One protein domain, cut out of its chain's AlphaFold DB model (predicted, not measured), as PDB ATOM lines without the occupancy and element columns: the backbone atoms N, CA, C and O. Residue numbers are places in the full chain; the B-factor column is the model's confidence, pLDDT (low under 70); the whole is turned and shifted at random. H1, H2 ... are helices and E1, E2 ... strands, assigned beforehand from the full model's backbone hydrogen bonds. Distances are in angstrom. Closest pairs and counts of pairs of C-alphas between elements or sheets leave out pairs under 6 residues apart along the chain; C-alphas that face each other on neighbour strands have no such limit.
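AT A GLANCE: This is residues 3 to 103 of the 385 residues of the protein "LPD28 domain-containing protein" of bioreactor metagenome (UniProt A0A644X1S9). A single strongly twisted sheet of seven antiparallel strands makes the body; it curls partly round but stays open between its edge strands E7 and E8, and the short helix H1 packs over one face near the E8 edge. E8 bends sharply, and the small strand E3 lies outside the sheet's order. The printed part has 101 residues, with eight named strands followed by one named helix, and the order across the sheet is E7, E5, E4, E6, E2, E1, E8. The class is mostly strand, and the whole is compact, with a radius of gyration of the C-alphas of 12.6 A and spans of 37 by 27 by 22 A.

IN THESE COORDINATES: E1, residues 9 to 15, begins at C-alpha 9, (60.184, 35.884, 95.086), and is 17.3 A long. E2, residues 18 to 23, is 16.2 A long, and E3 holds residues 26 to 28. E4, residues 37 to 43, is 19.8 A long, and its C-alpha 37 stands at (49.053, 30.436, 106.058). E5 holds residues 51 to 55; E6, residues 62 to 68, is 17.7 A long; E7 holds residues 79 to 81. E8, residues 86 to 94, measures 18.7 A and bends by 88 degrees at Gly 90. H1, residues 95 to 101, follows with no residue between and ends at C-alpha 101, (46.388, 40.260, 91.244).

HOW THE PARTS SIT: E1 and E2 form a hairpin, with N 13 and O 20 2.9 A apart, within hydrogen-bond range. E1 also has E8 as an antiparallel neighbour, with N 14 and O 87 at 2.8 A. E2 runs on into E3 across a break of two residues, at 98 degrees. E3 pairs with no named strand, but its residues 27 to 28 pair in parallel with residues 3 to 4. E6 is the antiparallel neighbour of E2, with N 67 and O 21 at 2.8 A, and of E4, with N 39 and O 66 at 2.9 A. E4 and E5 form a hairpin, with N 42 and O 53 at 2.9 A. E7 is the antiparallel neighbour of E5, with N 80 and O 54 at 2.8 A. The edge strands E7 and E8 are apart. H1 is on the sheet at a height of 8.4 A over the sheet; it lies over E1, where 4 of its 7 C-alphas fall, and only just not over E2, where 2 fall. On the local plane H1 and E1 stand at 47 degrees, slantwise. In H1 every O i to N i+4 pair is within hydrogen-bond range.

THE WHOLE: The two C-alphas farthest apart, those of Tyr 46 and Gly 103, are 40.3 A apart. The printed part has no cut and no long link; E6 to E7, with 10 residues between them, is a short link. The mean pLDDT of the printed part is 94.9, and no printed residue is under 70.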
ATOM      1  N   VAL A   3      63.902  32.385 104.620       94.56
ATOM      2  CA  VAL A   3      63.717  33.639 103.873       94.56
ATOM      3  C   VAL A   3      62.547  34.437 104.440       94.56
ATOM      4  O   VAL A   3      61.598  33.867 104.987       94.56
ATOM      5  N   ASN A   4      62.597  35.761 104.296       93.75
ATOM      6  CA  ASN A   4      61.504  36.636 104.699       93.75
ATOM      7  C   ASN A   4      60.338  36.499 103.713       93.75
ATOM      8  O   ASN A   4      60.461  36.870 102.549       93.75
ATOM      9  N   ALA A   5      59.180  36.051 104.202       96.19
ATOM     10  CA  ALA A   5      57.982  35.887 103.393       96.19
ATOM     11  C   ALA A   5      57.601  37.127 102.570       96.19
ATOM     12  O   ALA A   5      57.108  37.021 101.455       96.19
ATOM     13  N   ARG A   6      57.813  38.321 103.126       94.75
ATOM     14  CA  ARG A   6      57.385  39.585 102.517       94.75
ATOM     15  C   ARG A   6      58.294  40.062 101.388       94.75
ATOM     16  O   ARG A   6      57.881  40.930 100.629       94.75
ATOM     17  N   GLU A   7      59.510  39.534 101.323       95.06
ATOM     18  CA  GLU A   7      60.561  39.952 100.389       95.06
ATOM     19  C   GLU A   7      60.894  38.859  99.367       95.06
ATOM     20  O   GLU A   7      61.506  39.141  98.338       95.06
ATOM     21  N   GLU A   8      60.502  37.616  99.650       97.31
ATOM     22  CA  GLU A   8      60.773  36.467  98.798       97.31
ATOM     23  C   GLU A   8      60.045  36.570  97.450       97.31
ATOM     24  O   GLU A   8      58.883  36.980  97.357       97.31
ATOM     25  N   GLN A   9      60.751  36.146  96.402       97.56
ATOM     26  CA  GLN A   9      60.184  35.884  95.086       97.56
ATOM     27  C   GLN A   9      59.729  34.430  95.026       97.56
ATOM     28  O   GLN A   9      60.534  33.509  95.165       97.56
ATOM     29  N   TYR A  10      58.437  34.227  94.813       98.12
ATOM     30  CA  TYR A  10      57.818  32.911  94.800       98.12
ATOM     31  C   TYR A  10      57.460  32.492  93.386       98.12
ATOM     32  O   TYR A  10      57.093  33.325  92.568       98.12
ATOM     33  N   GLU A  11      57.455  31.193  93.123       97.94
ATOM     34  CA  GLU A  11      56.763  30.643  91.964       97.94
ATOM     35  C   GLU A  11      55.259  30.598  92.260       97.94
ATOM     36  O   GLU A  11      54.826  30.104  93.309       97.94
ATOM     37  N   HIS A  12      54.446  31.093  91.332       97.69
ATOM     38  CA  HIS A  12      52.998  30.992  91.437       97.69
ATOM     39  C   HIS A  12      52.565  29.549  91.159       97.69
ATOM     40  O   HIS A  12      52.923  28.941  90.142       97.69
ATOM     41  N   VAL A  13      51.794  28.977  92.083       97.69
ATOM     42  CA  VAL A  13      51.328  27.594  92.009       97.69
ATOM     43  C   VAL A  13      49.839  27.484  92.307       97.69
ATOM     44  O   VAL A  13      49.233  28.319  92.973       97.69
ATOM     45  N   GLU A  14      49.248  26.378  91.875       97.50
ATOM     46  CA  GLU A  14      47.951  25.927  92.347       97.50
ATOM     47  C   GLU A  14      48.137  24.736  93.295       97.50
ATOM     48  O   GLU A  14      48.631  23.673  92.907       97.50
ATOM     49  N   LEU A  15      47.708  24.900  94.547       97.94
ATOM     50  CA  LEU A  15      47.713  23.867  95.574       97.94
ATOM     51  C   LEU A  15      46.275  23.451  95.905       97.94
ATOM     52  O   LEU A  15      45.475  24.237  96.412       97.94
ATOM     53  N   PHE A  16      45.936  22.184  95.657       97.06
ATOM     54  CA  PHE A  16      44.582  21.648  95.857       97.06
ATOM     55  C   PHE A  16      43.470  22.442  95.138       97.06
ATOM     56  O   PHE A  16      42.364  22.549  95.672       97.06
ATOM     57  N   GLY A  17      43.736  22.956  93.933       95.31
ATOM     58  CA  GLY A  17      42.757  23.742  93.171       95.31
ATOM     59  C   GLY A  17      42.659  25.205  93.600       95.31
ATOM     60  O   GLY A  17      41.674  25.865  93.283       95.31
ATOM     61  N   LYS A  18      43.611  25.696  94.403       96.00
ATOM     62  CA  LYS A  18      43.634  27.070  94.903       96.00
ATOM     63  C   LYS A  18      44.978  27.716  94.624       96.00
ATOM     64  O   LYS A  18      46.007  27.082  94.838       96.00
ATOM     65  N   SER A  19      44.944  28.975  94.212       96.25
ATOM     66  CA  SER A  19      46.145  29.780  94.017       96.25
ATOM     67  C   SER A  19      46.946  29.913  95.324       96.25
ATOM     68  O   SER A  19      46.378  30.034  96.420       96.25
ATOM     69  N   ALA A  20      48.264  29.792  95.201       97.56
ATOM     70  CA  ALA A  20      49.233  29.792  96.284       97.56
ATOM     71  C   ALA A  20      50.622  30.198  95.766       97.56
ATOM     72  O   ALA A  20      50.894  30.181  94.569       97.56
ATOM     73  N   LEU A  21      51.522  30.516  96.687       98.25
ATOM     74  CA  LEU A  21      52.911  30.855  96.392       98.25
ATOM     75  C   LEU A  21      53.831  29.732  96.862       98.25
ATOM     76  O   LEU A  21      53.628  29.207  97.955       98.25
ATOM     77  N   TYR A  22      54.830  29.371  96.063       98.25
ATOM     78  CA  TYR A  22      55.824  28.343  96.377       98.25
ATOM     79  C   TYR A  22      57.244  28.909  96.354       98.25
ATOM     80  O   TYR A  22      57.596  29.701  95.489       98.25
ATOM     81  N   THR A  23      58.083  28.462  97.282       97.69
ATOM     82  CA  THR A  23      59.540  28.647  97.219       97.69
ATOM     83  C   THR A  23      60.226  27.350  97.634       97.69
ATOM     84  O   THR A  23      59.720  26.607  98.477       97.69
ATOM     85  N   SER A  24      61.396  27.065  97.064       95.56
ATOM     86  CA  SER A  24      62.236  25.947  97.523       95.56
ATOM     87  C   SER A  24      62.882  26.226  98.889       95.56
ATOM     88  O   SER A  24      63.287  25.298  99.591       95.56
ATOM     89  N   SER A  25      62.933  27.493  99.305       95.31
ATOM     90  CA  SER A  25      63.459  27.923 100.599       95.31
ATOM     91  C   SER A  25      62.497  27.613 101.749       95.31
ATOM     92  O   SER A  25      61.291  27.430 101.574       95.31
ATOM     93  N   ARG A  26      63.014  27.590 102.981       94.31
ATOM     94  CA  ARG A  26      62.165  27.678 104.181       94.31
ATOM     95  C   ARG A  26      61.705  29.113 104.353       94.31
ATOM     96  O   ARG A  26      62.529  30.006 104.237       94.31
ATOM     97  N   VAL A  27      60.442  29.341 104.685       95.56
ATOM     98  CA  VAL A  27      59.937  30.690 104.983       95.56
ATOM     99  C   VAL A  27      59.958  30.930 106.489       95.56
ATOM    100  O   VAL A  27      59.532  30.068 107.264       95.56
ATOM    101  N   ASP A  28      60.437  32.104 106.904       92.44
ATOM    102  CA  ASP A  28      60.309  32.560 108.284       92.44
ATOM    103  C   ASP A  28      58.830  32.818 108.586       92.44
ATOM    104  O   ASP A  28      58.210  33.777 108.124       92.44
ATOM    105  N   ARG A  29      58.256  31.931 109.398       90.94
ATOM    106  CA  ARG A  29      56.845  31.973 109.788       90.94
ATOM    107  C   ARG A  29      56.494  33.234 110.577       90.94
ATOM    108  O   ARG A  29      55.317  33.584 110.618       90.94
ATOM    109  N   SER A  30      57.471  33.910 111.186       89.19
ATOM    110  CA  SER A  30      57.256  35.170 111.902       89.19
ATOM    111  C   SER A  30      56.932  36.342 110.979       89.19
ATOM    112  O   SER A  30      56.324  37.315 111.424       89.19
ATOM    113  N   THR A  31      57.328  36.262 109.704       93.44
ATOM    114  CA  THR A  31      57.136  37.343 108.731       93.44
ATOM    115  C   THR A  31      55.904  37.129 107.851       93.44
ATOM    116  O   THR A  31      55.532  38.017 107.083       93.44
ATOM    117  N   VAL A  32      55.236  35.975 107.970       94.56
ATOM    118  CA  VAL A  32      54.027  35.650 107.205       94.56
ATOM    119  C   VAL A  32      52.879  36.582 107.629       94.56
ATOM    120  O   VAL A  32      52.501  36.585 108.805       94.56
ATOM    121  N   PRO A  33      52.297  37.374 106.704       94.31
ATOM    122  CA  PRO A  33      51.223  38.305 107.028       94.31
ATOM    123  C   PRO A  33      50.006  37.624 107.662       94.31
ATOM    124  O   PRO A  33      49.604  36.521 107.287       94.31
ATOM    125  N   LYS A  34      49.341  38.328 108.582       91.50
ATOM    126  CA  LYS A  34      48.071  37.871 109.160       91.50
ATOM    127  C   LYS A  34      47.044  37.615 108.051       91.50
ATOM    128  O   LYS A  34      46.839  38.459 107.191       91.50
ATOM    129  N   GLY A  35      46.371  36.467 108.107       92.94
ATOM    130  CA  GLY A  35      45.423  36.034 107.072       92.94
ATOM    131  C   GLY A  35      46.046  35.140 105.997       92.94
ATOM    132  O   GLY A  35      45.304  34.495 105.262       92.94
ATOM    133  N   PHE A  36      47.376  35.031 105.967       96.75
ATOM    134  CA  PHE A  36      48.099  34.032 105.190       96.75
ATOM    135  C   PHE A  36      48.488  32.842 106.070       96.75
ATOM    136  O   PHE A  36      48.574  32.935 107.297       96.75
ATOM    137  N   TYR A  37      48.714  31.703 105.427       97.25
ATOM    138  CA  TYR A  37      49.053  30.436 106.058       97.25
ATOM    139  C   TYR A  37      50.281  29.859 105.366       97.25
ATOM    140  O   TYR A  37      50.390  29.927 104.147       97.25
ATOM    141  N   CYS A  38      51.194  29.286 106.141       97.44
ATOM    142  CA  CYS A  38      52.462  28.766 105.646       97.44
ATOM    143  C   CYS A  38      52.582  27.283 105.996       97.44
ATOM    144  O   CYS A  38      52.369  26.903 107.150       97.44
ATOM    145  N   TYR A  39      52.937  26.463 105.011       97.75
ATOM    146  CA  TYR A  39      53.096  25.017 105.153       97.75
ATOM    147  C   TYR A  39      54.367  24.555 104.448       97.75
ATOM    148  O   TYR A  39      54.752  25.119 103.428       97.75
ATOM    149  N   ASP A  40      54.978  23.492 104.954       97.31
ATOM    150  CA  ASP A  40      56.125  22.870 104.303       97.31
ATOM    151  C   ASP A  40      55.653  21.726 103.396       97.31
ATOM    152  O   ASP A  40      54.719  20.981 103.713       97.31
ATOM    153  N   LEU A  41      56.337  21.562 102.272       97.75
ATOM    154  CA  LEU A  41      56.234  20.407 101.402       97.75
ATOM    155  C   LEU A  41      57.330  19.413 101.767       97.75
ATOM    156  O   LEU A  41      58.511  19.763 101.824       97.75
ATOM    157  N   ARG A  42      56.950  18.155 101.986       96.69
ATOM    158  CA  ARG A  42      57.906  17.075 102.232       96.69
ATOM    159  C   ARG A  42      58.124  16.257 100.973       96.69
ATOM    160  O   ARG A  42      57.162  15.848 100.320       96.69
ATOM    161  N   GLY A  43      59.386  15.994 100.667       95.69
ATOM    162  CA  GLY A  43      59.823  15.075  99.634       95.69
ATOM    163  C   GLY A  43      59.687  13.610 100.034       95.69
ATOM    164  O   GLY A  43      59.482  13.266 101.199       95.69
ATOM    165  N   SER A  44      59.800  12.717  99.057       92.31
ATOM    166  CA  SER A  44      59.842  11.280  99.341       92.31
ATOM    167  C   SER A  44      61.206  10.849  99.890       92.31
ATOM    168  O   SER A  44      62.203  11.532  99.685       92.31
ATOM    169  N   ASP A  45      61.277   9.681 100.529       90.12
ATOM    170  CA  ASP A  45      62.557   9.153 101.028       90.12
ATOM    171  C   ASP A  45      63.526   8.756  99.898       90.12
ATOM    172  O   ASP A  45      64.737   8.744 100.099       90.12
ATOM    173  N   TYR A  46      63.004   8.441  98.707       90.75
ATOM    174  CA  TYR A  46      63.807   8.079  97.530       90.75
ATOM    175  C   TYR A  46      64.214   9.290  96.685       90.75
ATOM    176  O   TYR A  46      65.231   9.253  96.001       90.75
ATOM    177  N   ASP A  47      63.400  10.341  96.720       90.00
ATOM    178  CA  ASP A  47      63.603  11.602  96.016       90.00
ATOM    179  C   ASP A  47      63.113  12.748  96.919       90.00
ATOM    180  O   ASP A  47      61.914  13.077  96.907       90.00
ATOM    181  N   PRO A  48      64.015  13.317  97.744       88.75
ATOM    182  CA  PRO A  48      63.698  14.419  98.648       88.75
ATOM    183  C   PRO A  48      63.294  15.708  97.926       88.75
ATOM    184  O   PRO A  48      62.662  16.562  98.538       88.75
ATOM    185  N   GLY A  49      63.627  15.848  96.638       89.25
ATOM    186  CA  GLY A  49      63.263  17.011  95.829       89.25
ATOM    187  C   GLY A  49      61.852  16.938  95.248       89.25
ATOM    188  O   GLY A  49      61.375  17.929  94.706       89.25
ATOM    189  N   LYS A  50      61.167  15.790  95.352       91.44
ATOM    190  CA  LYS A  50      59.817  15.586  94.813       91.44
ATOM    191  C   LYS A  50      58.753  15.668  95.912       91.44
ATOM    192  O   LYS A  50      58.569  14.677  96.627       91.44
ATOM    193  N   PRO A  51      57.988  16.773  96.016       95.19
ATOM    194  CA  PRO A  51      56.925  16.916  97.005       95.19
ATOM    195  C   PRO A  51      55.894  15.781  96.953       95.19
ATOM    196  O   PRO A  51      55.329  15.473  95.900       95.19
ATOM    197  N   VAL A  52      55.591  15.182  98.108       96.19
ATOM    198  CA  VAL A  52      54.571  14.128  98.264       96.19
ATOM    199  C   VAL A  52      53.490  14.471  99.285       96.19
ATOM    200  O   VAL A  52      52.344  14.026  99.122       96.19
ATOM    201  N   THR A  53      53.816  15.256 100.312       97.00
ATOM    202  CA  THR A  53      52.889  15.686 101.367       97.00
ATOM    203  C   THR A  53      53.039  17.174 101.670       97.00
ATOM    204  O   THR A  53      54.085  17.771 101.429       97.00
ATOM    205  N   VAL A  54      51.960  17.756 102.191       97.75
ATOM    206  CA  VAL A  54      51.919  19.076 102.825       97.75
ATOM    207  C   VAL A  54      51.799  18.861 104.327       97.75
ATOM    208  O   VAL A  54      50.925  18.108 104.767       97.75
ATOM    209  N   GLU A  55      52.645  19.518 105.106       96.75
ATOM    210  CA  GLU A  55      52.704  19.420 106.567       96.75
ATOM    211  C   GLU A  55      52.799  20.830 107.167       96.75
ATOM    212  O   GLU A  55      53.198  21.781 106.496       96.75
ATOM    213  N   ASN A  56      52.443  21.000 108.444       93.38
ATOM    214  CA  ASN A  56      52.604  22.308 109.104       93.38
ATOM    215  C   ASN A  56      54.080  22.747 109.134       93.38
ATOM    216  O   ASN A  56      54.396  23.925 108.952       93.38
ATOM    217  N   GLN A  57      54.981  21.790 109.360       91.12
ATOM    218  CA  GLN A  57      56.425  21.987 109.350       91.12
ATOM    219  C   GLN A  57      57.123  20.643 109.125       91.12
ATOM    220  O   GLN A  57      56.742  19.642 109.729       91.12
ATOM    221  N   VAL A  58      58.146  20.627 108.275       91.75
ATOM    222  CA  VAL A  58      58.891  19.424 107.885       91.75
ATOM    223  C   VAL A  58      60.308  19.518 108.427       91.75
ATOM    224  O   VAL A  58      61.056  20.427 108.071       91.75
ATOM    225  N   ALA A  59      60.711  18.549 109.251       86.50
ATOM    226  CA  ALA A  59      62.074  18.481 109.782       86.50
ATOM    227  C   ALA A  59      63.070  17.849 108.790       86.50
ATOM    228  O   ALA A  59      64.184  18.341 108.635       86.50
ATOM    229  N   VAL A  60      62.667  16.771 108.109       87.19
ATOM    230  CA  VAL A  60      63.526  15.957 107.232       87.19
ATOM    231  C   VAL A  60      62.877  15.829 105.859       87.19
ATOM    232  O   VAL A  60      61.665  15.646 105.778       87.19
ATOM    233  N   ASN A  61      63.687  15.888 104.798       94.00
ATOM    234  CA  ASN A  61      63.244  15.885 103.398       94.00
ATOM    235  C   ASN A  61      62.332  17.077 103.069       94.00
ATOM    236  O   ASN A  61      61.279  16.906 102.464       94.00
ATOM    237  N   HIS A  62      62.698  18.286 103.500       94.69
ATOM    238  CA  HIS A  62      62.009  19.504 103.061       94.69
ATOM    239  C   HIS A  62      62.250  19.707 101.562       94.69
ATOM    240  O   HIS A  62      63.396  19.720 101.119       94.69
ATOM    241  N   ALA A  63      61.159  19.791 100.803       96.31
ATOM    242  CA  ALA A  63      61.167  19.963  99.352       96.31
ATOM    243  C   ALA A  63      60.790  21.392  98.931       96.31
ATOM    244  O   ALA A  63      60.983  21.757  97.779       96.31
ATOM    245  N   GLY A  64      60.229  22.184  99.845       96.75
ATOM    246  CA  GLY A  64      59.835  23.568  99.612       96.75
ATOM    247  C   GLY A  64      58.772  24.027 100.603       96.75
ATOM    248  O   GLY A  64      58.356  23.279 101.487       96.75
ATOM    249  N   THR A  65      58.325  25.263 100.458       97.94
ATOM    250  CA  THR A  65      57.351  25.910 101.337       97.94
ATOM    251  C   THR A  65      56.263  26.549 100.492       97.94
ATOM    252  O   THR A  65      56.547  27.103  99.433       97.94
ATOM    253  N   VAL A  66      55.020  26.479 100.964       98.19
ATOM    254  CA  VAL A  66      53.865  27.106 100.319       98.19
ATOM    255  C   VAL A  66      53.199  28.118 101.239       98.19
ATOM    256  O   VAL A  66      52.976  27.842 102.421       98.19
ATOM    257  N   VAL A  67      52.842  29.271 100.680       98.25
ATOM    258  CA  VAL A  67      52.076  30.325 101.346       98.25
ATOM    259  C   VAL A  67      50.710  30.442 100.671       98.25
ATOM    260  O   VAL A  67      50.612  30.548  99.450       98.25
ATOM    261  N   THR A  68      49.639  30.383 101.460       97.38
ATOM    262  CA  THR A  68      48.253  30.365 100.973       97.38
ATOM    263  C   THR A  68      47.399  31.413 101.685       97.38
ATOM    264  O   THR A  68      47.652  31.761 102.833       97.38
ATOM    265  N   THR A  69      46.330  31.880 101.039       95.31
ATOM    266  CA  THR A  69      45.317  32.776 101.647       95.31
ATOM    267  C   THR A  69      44.167  32.021 102.300       95.31
ATOM    268  O   THR A  69      43.384  32.577 103.068       95.31
ATOM    269  N   THR A  70      44.048  30.725 102.007       93.62
ATOM    270  CA  THR A  70      43.073  29.845 102.651       93.62
ATOM    271  C   THR A  70      43.790  28.693 103.347       93.62
ATOM    272  O   THR A  70      44.681  28.090 102.738       93.62
ATOM    273  N   PRO A  71      43.415  28.353 104.594       95.88
ATOM    274  CA  PRO A  71      44.101  27.302 105.325       95.88
ATOM    275  C   PRO A  71      43.964  25.955 104.616       95.88
ATOM    276  O   PRO A  71      42.882  25.569 104.157       95.88
ATOM    277  N   VAL A  72      45.060  25.202 104.585       95.69
ATOM    278  CA  VAL A  72      45.055  23.804 104.162       95.69
ATOM    279  C   VAL A  72      44.640  22.951 105.357       95.69
ATOM    280  O   VAL A  72      45.258  22.985 106.417       95.69
ATOM    281  N   THR A  73      43.584  22.152 105.201       95.12
ATOM    282  CA  THR A  73      43.192  21.178 106.230       95.12
ATOM    283  C   THR A  73      44.236  20.070 106.322       95.12
ATOM    284  O   THR A  73      44.285  19.207 105.443       95.12
ATOM    285  N   ILE A  74      45.044  20.084 107.380       94.75
ATOM    286  CA  ILE A  74      45.981  19.007 107.711       94.75
ATOM    287  C   ILE A  74      45.268  18.003 108.637       94.75
ATOM    288  O   ILE A  74      44.711  18.411 109.661       94.75
ATOM    289  N   PRO A  75      45.209  16.706 108.285       92.69
ATOM    290  CA  PRO A  75      44.561  15.693 109.114       92.69
ATOM    291  C   PRO A  75      45.356  15.414 110.397       92.69
ATOM    292  O   PRO A  75      46.516  15.792 110.536       92.69
ATOM    293  N   LYS A  76      44.744  14.677 111.334       90.62
ATOM    294  CA  LYS A  76      45.378  14.309 112.615       90.62
ATOM    295  C   LYS A  76      46.662  13.481 112.470       90.62
ATOM    296  O   LYS A  76      47.418  13.417 113.431       90.62
ATOM    297  N   SER A  77      46.898  12.847 111.315       89.56
ATOM    298  CA  SER A  77      48.158  12.145 111.030       89.56
ATOM    299  C   SER A  77      49.358  13.091 110.930       89.56
ATOM    300  O   SER A  77      50.480  12.635 111.104       89.56
ATOM    301  N   GLY A  78      49.125  14.391 110.709       92.06
ATOM    302  CA  GLY A  78      50.164  15.423 110.626       92.06
ATOM    303  C   GLY A  78      50.507  15.850 109.198       92.06
ATOM    304  O   GLY A  78      51.064  16.929 109.013       92.06
ATOM    305  N   ASP A  79      50.105  15.064 108.200       95.06
ATOM    306  CA  ASP A  79      50.425  15.281 106.793       95.06
ATOM    307  C   ASP A  79      49.207  15.112 105.878       95.06
ATOM    308  O   ASP A  79      48.322  14.288 106.112       95.06
ATOM    309  N   ARG A  80      49.166  15.882 104.789       96.62
ATOM    310  CA  ARG A  80      48.187  15.717 103.713       96.62
ATOM    311  C   ARG A  80      48.895  15.350 102.418       96.62
ATOM    312  O   ARG A  80      49.679  16.133 101.894       96.62
ATOM    313  N   ARG A  81      48.557  14.195 101.839       96.38
ATOM    314  CA  ARG A  81      49.056  13.778 100.518       96.38
ATOM    315  C   ARG A  81      48.680  14.787  99.429       96.38
ATOM    316  O   ARG A  81      47.511  15.158  99.301       96.38
ATOM    317  N   LEU A  82      49.668  15.173  98.621       95.69
ATOM    318  CA  LEU A  82      49.472  16.034  97.451       95.69
ATOM    319  C   LEU A  82      48.711  15.304  96.344       95.69
ATOM    320  O   LEU A  82      47.772  15.855  95.780       95.69
ATOM    321  N   SER A  83      49.104  14.063  96.034       92.31
ATOM    322  CA  SER A  83      48.488  13.237  94.980       92.31
ATOM    323  C   SER A  83      48.347  13.975  93.637       92.31
ATOM    324  O   SER A  83      47.289  13.938  93.015       92.31
ATOM    325  N   GLY A  84      49.404  14.681  93.218       90.75
ATOM    326  CA  GLY A  84      49.433  15.446  91.966       90.75
ATOM    327  C   GLY A  84      48.696  16.789  92.007       90.75
ATOM    328  O   GLY A  84      48.536  17.413  90.969       90.75
ATOM    329  N   LYS A  85      48.242  17.250  93.179       96.19
ATOM    330  CA  LYS A  85      47.500  18.514  93.344       96.19
ATOM    331  C   LYS A  85      48.400  19.709  93.676       96.19
ATOM    332  O   LYS A  85      48.030  20.537  94.508       96.19
ATOM    333  N   LEU A  86      49.577  19.744  93.063       97.12
ATOM    334  CA  LEU A  86      50.499  20.874  93.059       97.12
ATOM    335  C   LEU A  86      50.859  21.135  91.597       97.12
ATOM    336  O   LEU A  86      51.458  20.266  90.963       97.12
ATOM    337  N   ASN A  87      50.456  22.285  91.071       97.00
ATOM    338  CA  ASN A  87      50.693  22.670  89.685       97.00
ATOM    339  C   ASN A  87      51.450  23.998  89.629       97.00
ATOM    340  O   ASN A  87      51.055  24.939  90.307       97.00
ATOM    341  N   PHE A  88      52.505  24.080  88.824       96.38
ATOM    342  CA  PHE A  88      53.310  25.292  88.663       96.38
ATOM    343  C   PHE A  88      52.789  26.101  87.481       96.38
ATOM    344  O   PHE A  88      52.585  25.548  86.400       96.38
ATOM    345  N   LEU A  89      52.559  27.397  87.690       95.50
ATOM    346  CA  LEU A  89      51.950  28.276  86.688       95.50
ATOM    347  C   LEU A  89      52.992  28.991  85.811       95.50
ATOM    348  O   LEU A  89      52.649  29.501  84.750       95.50
ATOM    349  N   GLY A  90      54.272  28.934  86.195       89.19
ATOM    350  CA  GLY A  90      55.402  29.380  85.370       89.19
ATOM    351  C   GLY A  90      55.735  30.869  85.474       89.19
ATOM    352  O   GLY A  90      56.645  31.328  84.787       89.19
ATOM    353  N   GLU A  91      55.035  31.607  86.331       93.81
ATOM    354  CA  GLU A  91      55.336  32.996  86.678       93.81
ATOM    355  C   GLU A  91      55.858  33.108  88.112       93.81
ATOM    356  O   GLU A  91      55.586  32.245  88.955       93.81
ATOM    357  N   CYS A  92      56.616  34.172  88.372       95.62
ATOM    358  CA  CYS A  92      57.114  34.492  89.701       95.62
ATOM    359  C   CYS A  92      56.450  35.761  90.220       95.62
ATOM    360  O   CYS A  92      56.345  36.741  89.483       95.62
ATOM    361  N   LEU A  93      56.041  35.733  91.485       96.38
ATOM    362  CA  LEU A  93      55.336  36.813  92.160       96.38
ATOM    363  C   LEU A  93      55.934  37.028  93.546       96.38
ATOM    364  O   LEU A  93      56.282  36.075  94.249       96.38
ATOM    365  N   THR A  94      55.970  38.278  93.991       96.94
ATOM    366  CA  THR A  94      56.088  38.563  95.422       96.94
ATOM    367  C   THR A  94      54.736  38.374  96.111       96.94
ATOM    368  O   THR A  94      53.679  38.317  95.475       96.94
ATOM    369  N   LEU A  95      54.735  38.335  97.447       96.62
ATOM    370  CA  LEU A  95      53.485  38.354  98.212       96.62
ATOM    371  C   LEU A  95      52.635  39.610  97.928       96.62
ATOM    372  O   LEU A  95      51.410  39.539  98.022       96.62
ATOM    373  N   ALA A  96      53.262  40.743  97.590       96.31
ATOM    374  CA  ALA A  96      52.563  41.980  97.253       96.31
ATOM    375  C   ALA A  96      51.879  41.884  95.881       96.31
ATOM    376  O   ALA A  96      50.681  42.155  95.798       96.31
ATOM    377  N   ASP A  97      52.597  41.408  94.858       96.62
ATOM    378  CA  ASP A  97      52.047  41.203  93.506       96.62
ATOM    379  C   ASP A  97      50.875  40.215  93.553       96.62
ATOM    380  O   ASP A  97      49.799  40.469  93.017       96.62
ATOM    381  N   PHE A  98      51.034  39.126  94.312       96.31
ATOM    382  CA  PHE A  98      49.972  38.149  94.532       96.31
ATOM    383  C   PHE A  98      48.707  38.775  95.134       96.31
ATOM    384  O   PHE A  98      47.591  38.421  94.744       96.31
ATOM    385  N   CYS A  99      48.861  39.686  96.102       97.00
ATOM    386  CA  CYS A  99      47.727  40.393  96.690       97.00
ATOM    387  C   CYS A  99      47.045  41.299  95.665       97.00
ATOM    388  O   CYS A  99      45.819  41.280  95.575       97.00
ATOM    389  N   GLU A 100      47.822  42.056  94.890       96.50
ATOM    390  CA  GLU A 100      47.308  42.950  93.852       96.50
ATOM    391  C   GLU A 100      46.497  42.181  92.800       96.50
ATOM    392  O   GLU A 100      45.336  42.517  92.552       96.50
ATOM    393  N   GLU A 101      47.047  41.090  92.261       94.75
ATOM    394  CA  GLU A 101      46.388  40.260  91.244       94.75
ATOM    395  C   GLU A 101      45.071  39.641  91.725       94.75
ATOM    396  O   GLU A 101      44.120  39.492  90.955       94.75
ATOM    397  N   HIS A 102      44.995  39.298  93.011       93.31
ATOM    398  CA  HIS A 102      43.823  38.658  93.605       93.31
ATOM    399  C   HIS A 102      42.871  39.648  94.295       93.31
ATOM    400  O   HIS A 102      41.894  39.220  94.916       93.31
ATOM    401  N   GLY A 103      43.127  40.958  94.194       95.06
ATOM    402  CA  GLY A 103      42.306  41.999  94.820       95.06
ATOM    403  C   GLY A 103      42.275  41.913  96.351       95.06
ATOM    404  O   GLY A 103      41.250  42.204  96.971       95.06
TER     405      GLY A 103